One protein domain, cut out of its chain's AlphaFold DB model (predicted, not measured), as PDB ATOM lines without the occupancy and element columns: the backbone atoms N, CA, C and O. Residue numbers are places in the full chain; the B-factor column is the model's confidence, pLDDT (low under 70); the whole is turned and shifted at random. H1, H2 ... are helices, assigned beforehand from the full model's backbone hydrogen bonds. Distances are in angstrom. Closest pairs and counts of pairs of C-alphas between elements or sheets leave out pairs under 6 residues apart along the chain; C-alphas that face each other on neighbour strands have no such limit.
ATOM      1  N   THR A   2     130.749 154.950  97.042       67.38
ATOM      2  CA  THR A   2     131.571 153.719  97.143       67.38
ATOM      3  C   THR A   2     130.946 152.472  96.504       67.38
ATOM      4  O   THR A   2     131.633 151.738  95.804       67.38
ATOM      5  N   ALA A   3     129.636 152.259  96.668       68.19
ATOM      6  CA  ALA A   3     128.947 151.099  96.094       68.19
ATOM      7  C   ALA A   3     128.977 151.060  94.553       68.19
ATOM      8  O   ALA A   3     129.017 149.976  93.985       68.19
ATOM      9  N   GLY A   4     129.000 152.221  93.884       69.06
ATOM     10  CA  GLY A   4     129.053 152.304  92.417       69.06
ATOM     11  C   GLY A   4     130.405 151.865  91.855       69.06
ATOM     12  O   GLY A   4     130.448 151.042  90.951       69.06
ATOM     13  N   PHE A   5     131.504 152.333  92.455       74.81
ATOM     14  CA  PHE A   5     132.858 151.919  92.067       74.81
ATOM     15  C   PHE A   5     133.126 150.433  92.349       74.81
ATOM     16  O   PHE A   5     133.768 149.757  91.551       74.81
ATOM     17  N   ILE A   6     132.607 149.906  93.463       75.75
ATOM     18  CA  ILE A   6     132.757 148.487  93.824       75.75
ATOM     19  C   ILE A   6     131.958 147.587  92.871       75.75
ATOM     20  O   ILE A   6     132.441 146.522  92.489       75.75
ATOM     21  N   ALA A   7     130.759 148.018  92.467       74.25
ATOM     22  CA  ALA A   7     129.932 147.285  91.512       74.25
ATOM     23  C   ALA A   7     130.576 147.200  90.124       74.25
ATOM     24  O   ALA A   7     130.481 146.160  89.480       74.25
ATOM     25  N   ASP A   8     131.212 148.285  89.686       75.31
ATOM     26  CA  ASP A   8     131.861 148.372  88.377       75.31
ATOM     27  C   ASP A   8     133.144 147.526  88.321       75.31
ATOM     28  O   ASP A   8     133.384 146.812  87.352       75.31
ATOM     29  N   ALA A   9     133.931 147.519  89.404       80.56
ATOM     30  CA  ALA A   9     135.179 146.760  89.464       80.56
ATOM     31  C   ALA A   9     134.983 145.252  89.716       80.56
ATOM     32  O   ALA A   9     135.657 144.435  89.090       80.56
ATOM     33  N   TRP A  10     134.104 144.869  90.650       80.06
ATOM     34  CA  TRP A  10     133.990 143.489  91.165       80.06
ATOM     35  C   TRP A  10     132.573 142.902  91.084       80.06
ATOM     36  O   TRP A  10     132.310 141.812  91.597       80.06
ATOM     37  N   GLY A  11     131.653 143.600  90.420       84.75
ATOM     38  CA  GLY A  11     130.267 143.177  90.270       84.75
ATOM     39  C   GLY A  11     129.393 143.501  91.483       84.75
ATOM     40  O   GLY A  11     129.849 143.772  92.595       84.75
ATOM     41  N   TRP A  12     128.079 143.436  91.274       81.56
ATOM     42  CA  TRP A  12     127.076 143.742  92.295       81.56
ATOM     43  C   TRP A  12     127.179 142.913  93.602       81.56
ATOM     44  O   TRP A  12     126.886 143.482  94.659       81.56
ATOM     45  N   PRO A  13     127.630 141.632  93.616       86.94
ATOM     46  CA  PRO A  13     127.744 140.866  94.860       86.94
ATOM     47  C   PRO A  13     128.818 141.417  95.806       86.94
ATOM     48  O   PRO A  13     128.687 141.304  97.024       86.94
ATOM     49  N   ALA A  14     129.864 142.058  95.270       85.44
ATOM     50  CA  ALA A  14     130.970 142.603  96.056       85.44
ATOM     51  C   ALA A  14     130.520 143.691  97.046       85.44
ATOM     52  O   ALA A  14     131.110 143.838  98.114       85.44
ATOM     53  N   ILE A  15     129.427 144.401  96.744       86.12
ATOM     54  CA  ILE A  15     128.828 145.394  97.643       86.12
ATOM     55  C   ILE A  15     128.377 144.726  98.950       86.12
ATOM     56  O   ILE A  15     128.613 145.266 100.030       86.12
ATOM     57  N   PHE A  16     127.762 143.544  98.870       87.75
ATOM     58  CA  PHE A  16     127.269 142.818 100.043       87.75
ATOM     59  C   PHE A  16     128.420 142.291 100.898       87.75
ATOM     60  O   PHE A  16     128.397 142.457 102.117       87.75
ATOM     61  N   TYR A  17     129.457 141.734 100.267       89.38
ATOM     62  CA  TYR A  17     130.641 141.256 100.982       89.38
ATOM     63  C   TYR A  17     131.411 142.394 101.657       89.38
ATOM     64  O   TYR A  17     131.787 142.263 102.818       89.38
ATOM     65  N   ALA A  18     131.592 143.532 100.979       88.38
ATOM     66  CA  ALA A  18     132.290 144.685 101.543       88.38
ATOM     67  C   ALA A  18     131.549 145.271 102.756       88.38
ATOM     68  O   ALA A  18     132.138 145.433 103.823       88.38
ATOM     69  N   ASN A  19     130.245 145.541 102.625       88.19
ATOM     70  CA  ASN A  19     129.448 146.075 103.735       88.19
ATOM     71  C   ASN A  19     129.312 145.059 104.882       88.19
ATOM     72  O   ASN A  19     129.379 145.443 106.049       88.19
ATOM     73  N   GLY A  20     129.184 143.766 104.567       90.94
ATOM     74  CA  GLY A  20     129.149 142.692 105.559       90.94
ATOM     75  C   GLY A  20     130.456 142.562 106.342       90.94
ATOM     76  O   GLY A  20     130.424 142.463 107.566       90.94
ATOM     77  N   ALA A  21     131.607 142.633 105.667       92.19
ATOM     78  CA  ALA A  21     132.920 142.588 106.311       92.19
ATOM     79  C   ALA A  21     133.157 143.801 107.225       92.19
ATOM     80  O   ALA A  21     133.642 143.638 108.343       92.19
ATOM     81  N   ILE A  22     132.764 145.003 106.786       92.88
ATOM     82  CA  ILE A  22     132.827 146.221 107.610       92.88
ATOM     83  C   ILE A  22     131.933 146.078 108.847       92.88
ATOM     84  O   ILE A  22     132.373 146.372 109.958       92.88
ATOM     85  N   GLY A  23     130.701 145.589 108.673       91.38
ATOM     86  CA  GLY A  23     129.780 145.332 109.780       91.38
ATOM     87  C   GLY A  23     130.343 144.320 110.778       91.38
ATOM     88  O   GLY A  23     130.342 144.583 111.976       91.38
ATOM     89  N   ALA A  24     130.904 143.211 110.292       93.81
ATOM     90  CA  ALA A  24     131.533 142.198 111.134       93.81
ATOM     91  C   ALA A  24     132.736 142.761 111.908       93.81
ATOM     92  O   ALA A  24     132.832 142.561 113.118       93.81
ATOM     93  N   ALA A  25     133.616 143.515 111.244       94.00
ATOM     94  CA  ALA A  25     134.742 144.178 111.895       94.00
ATOM     95  C   ALA A  25     134.272 145.158 112.985       94.00
ATOM     96  O   ALA A  25     134.806 145.150 114.095       94.00
ATOM     97  N   TRP A  26     133.230 145.947 112.706       93.31
ATOM     98  CA  TRP A  26     132.628 146.846 113.689       93.31
ATOM     99  C   TRP A  26     132.034 146.094 114.883       93.31
ATOM    100  O   TRP A  26     132.257 146.489 116.024       93.31
ATOM    101  N   THR A  27     131.329 144.982 114.655       91.38
ATOM    102  CA  THR A  27     130.794 144.141 115.734       91.38
ATOM    103  C   THR A  27     131.904 143.585 116.618       91.38
ATOM    104  O   THR A  27     131.772 143.615 117.838       91.38
ATOM    105  N   VAL A  28     133.013 143.126 116.032       92.19
ATOM    106  CA  VAL A  28     134.172 142.648 116.798       92.19
ATOM    107  C   VAL A  28     134.715 143.764 117.692       92.19
ATOM    108  O   VAL A  28     134.869 143.555 118.892       92.19
ATOM    109  N   ILE A  29     134.923 144.968 117.150       89.31
ATOM    110  CA  ILE A  29     135.353 146.138 117.935       89.31
ATOM    111  C   ILE A  29     134.347 146.438 119.055       89.31
ATOM    112  O   ILE A  29     134.737 146.630 120.205       89.31
ATOM    113  N   TYR A  30     133.049 146.433 118.745       87.62
ATOM    114  CA  TYR A  30     131.993 146.721 119.709       87.62
ATOM    115  C   TYR A  30     131.917 145.685 120.837       87.62
ATOM    116  O   TYR A  30     131.654 146.055 121.973       87.62
ATOM    117  N   ILE A  31     132.199 144.406 120.580       85.88
ATOM    118  CA  ILE A  31     132.243 143.377 121.632       85.88
ATOM    119  C   ILE A  31     133.386 143.642 122.623       85.88
ATOM    120  O   ILE A  31     133.231 143.395 123.817       85.88
ATOM    121  N   PHE A  32     134.526 144.156 122.151       83.06
ATOM    122  CA  PHE A  32     135.669 144.448 123.018       83.06
ATOM    123  C   PHE A  32     135.555 145.791 123.752       83.06
ATOM    124  O   PHE A  32     136.016 145.897 124.888       83.06
ATOM    125  N   LEU A  33     134.965 146.811 123.119       81.19
ATOM    126  CA  LEU A  33     134.889 148.174 123.661       81.19
ATOM    127  C   LEU A  33     133.532 148.507 124.303       81.19
ATOM    128  O   LEU A  33     133.451 149.407 125.138       81.19
ATOM    129  N   GLY A  34     132.463 147.820 123.906       78.25
ATOM    130  CA  GLY A  34     131.094 148.093 124.327       78.25
ATOM    131  C   GLY A  34     130.837 147.697 125.776       78.25
ATOM    132  O   GLY A  34     131.355 146.708 126.293       78.25
ATOM    133  N   SER A  35     130.032 148.491 126.475       76.88
ATOM    134  CA  SER A  35     129.599 148.197 127.841       76.88
ATOM    135  C   SER A  35     128.209 148.777 128.081       76.88
ATOM    136  O   SER A  35     127.987 149.962 127.855       76.88
ATOM    137  N   ASP A  36     127.289 147.952 128.585       69.62
ATOM    138  CA  ASP A  36     125.867 148.306 128.761       69.62
ATOM    139  C   ASP A  36     125.608 149.354 129.851       69.62
ATOM    140  O   ASP A  36     124.500 149.869 130.003       69.62
ATOM    141  N   SER A  37     126.594 149.624 130.702       66.31
ATOM    142  CA  SER A  37     126.464 150.593 131.786       66.31
ATOM    143  C   SER A  37     127.826 151.200 132.104       66.31
ATOM    144  O   SER A  37     128.824 150.469 132.094       66.31
ATOM    145  N   PRO A  38     127.887 152.492 132.477       65.56
ATOM    146  CA  PRO A  38     129.134 153.140 132.895       65.56
ATOM    147  C   PRO A  38     129.778 152.423 134.095       65.56
ATOM    148  O   PRO A  38     130.982 152.503 134.306       65.56
ATOM    149  N   GLU A  39     128.995 151.651 134.854       63.91
ATOM    150  CA  GLU A  39     129.479 150.830 135.962       63.91
ATOM    151  C   GLU A  39     130.267 149.593 135.542       63.91
ATOM    152  O   GLU A  39     131.180 149.200 136.270       63.91
ATOM    153  N   LYS A  40     129.909 149.007 134.391       67.62
ATOM    154  CA  LYS A  40     130.512 147.800 133.807       67.62
ATOM    155  C   LYS A  40     131.615 148.126 132.797       67.62
ATOM    156  O   LYS A  40     132.310 147.214 132.354       67.62
ATOM    157  N   SER A  41     131.773 149.404 132.447       68.94
ATOM    158  CA  SER A  41     132.832 149.857 131.551       68.94
ATOM    159  C   SER A  41     134.203 149.630 132.181       68.94
ATOM    160  O   SER A  41     134.486 150.115 133.275       68.94
ATOM    161  N   LYS A  42     135.064 148.898 131.467       64.19
ATOM    162  CA  LYS A  42     136.469 148.681 131.850       64.19
ATOM    163  C   LYS A  42     137.378 149.855 131.470       64.19
ATOM    164  O   LYS A  42     138.512 149.904 131.926       64.19
ATOM    165  N   ILE A  43     136.887 150.759 130.623       72.81
ATOM    166  CA  ILE A  43     137.676 151.821 129.984       72.81
ATOM    167  C   ILE A  43     137.526 153.155 130.738       72.81
ATOM    168  O   ILE A  43     138.398 154.014 130.647       72.81
ATOM    169  N   ILE A  44     136.451 153.328 131.514       76.88
ATOM    170  CA  ILE A  44     136.112 154.612 132.136       76.88
ATOM    171  C   ILE A  44     136.888 154.860 133.441       76.88
ATOM    172  O   ILE A  44     137.036 153.969 134.284       76.88
ATOM    173  N   GLY A  45     137.363 156.093 133.633       78.44
ATOM    174  CA  GLY A  45     138.050 156.510 134.857       78.44
ATOM    175  C   GLY A  45     137.107 156.603 136.063       78.44
ATOM    176  O   GLY A  45     135.904 156.827 135.922       78.44
ATOM    177  N   LYS A  46     137.645 156.470 137.285       75.56
ATOM    178  CA  LYS A  46     136.844 156.570 138.525       75.56
ATOM    179  C   LYS A  46     136.188 157.946 138.693       75.56
ATOM    180  O   LYS A  46     135.054 158.018 139.157       75.56
ATOM    181  N   GLU A  47     136.882 159.015 138.304       76.25
ATOM    182  CA  GLU A  47     136.370 160.391 138.377       76.25
ATOM    183  C   GLU A  47     135.214 160.624 137.398       76.25
ATOM    184  O   GLU A  47     134.161 161.121 137.794       76.25
ATOM    185  N   GLU A  48     135.363 160.184 136.146       78.00
ATOM    186  CA  GLU A  48     134.306 160.258 135.132       78.00
ATOM    187  C   GLU A  48     133.092 159.406 135.527       78.00
ATOM    188  O   GLU A  48     131.952 159.858 135.434       78.00
ATOM    189  N   LYS A  49     133.322 158.205 136.074       74.50
ATOM    190  CA  LYS A  49     132.254 157.352 136.609       74.50
ATOM    191  C   LYS A  49     131.454 158.058 137.705       74.50
ATOM    192  O   LYS A  49     130.225 158.028 137.670       74.50
ATOM    193  N   LEU A  50     132.136 158.707 138.652       75.19
ATOM    194  CA  LEU A  50     131.487 159.468 139.724       75.19
ATOM    195  C   LEU A  50     130.724 160.683 139.184       75.19
ATOM    196  O   LEU A  50     129.619 160.956 139.652       75.19
TER     197      LEU A  50
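What this domain is: This is residues 2 to 50 of the 302 residues of an uncharacterized protein of Bombyx mori (UniProt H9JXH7). A long straight helix, H2, makes the shaft of a rod; at one end the shorter H1 folds back to form a hook, and from the other end a winding link, residues 34 to 45, leads to the small H3. The printed part has 49 residues with three named helices, H1, H2, H3 in chain order, and no named strand: all helix. It is extended, with a radius of gyration of the C-alphas of 17.8 A and spans of 52 by 14 by 11 A.

How they stand to each other: H1, residues 2 to 10, touches H2, residues 13 to 33, which meets it with residues 13 to 15 alone. Their closest C-alphas, of Ala 3 and Ile 15, are 5.9 A apart. They run opposite ways at a steep tilt of 55 degrees. H3, residues 46 to 50, is apart from H1 and H2. In H1, H2 and H3 every O i to N i+4 pair is within hydrogen-bond range.

Where its parts are: H1 begins at C-alpha 2 (131.571, 153.719, 97.143) and is 12.1 A long. H2 measures 30.6 A, and H3, 6.2 A, ends at C-alpha 50 (131.487, 159.468, 139.724).

The domain as a whole: The C-alphas farthest apart, of Asp 8 and Leu 50, are 52.5 A apart. The printed part has no cut. The link H1 to H2 is tight, H2 to H3 long. In this model pLDDT is under 70 at residues 2 to 4 and 36 to 42.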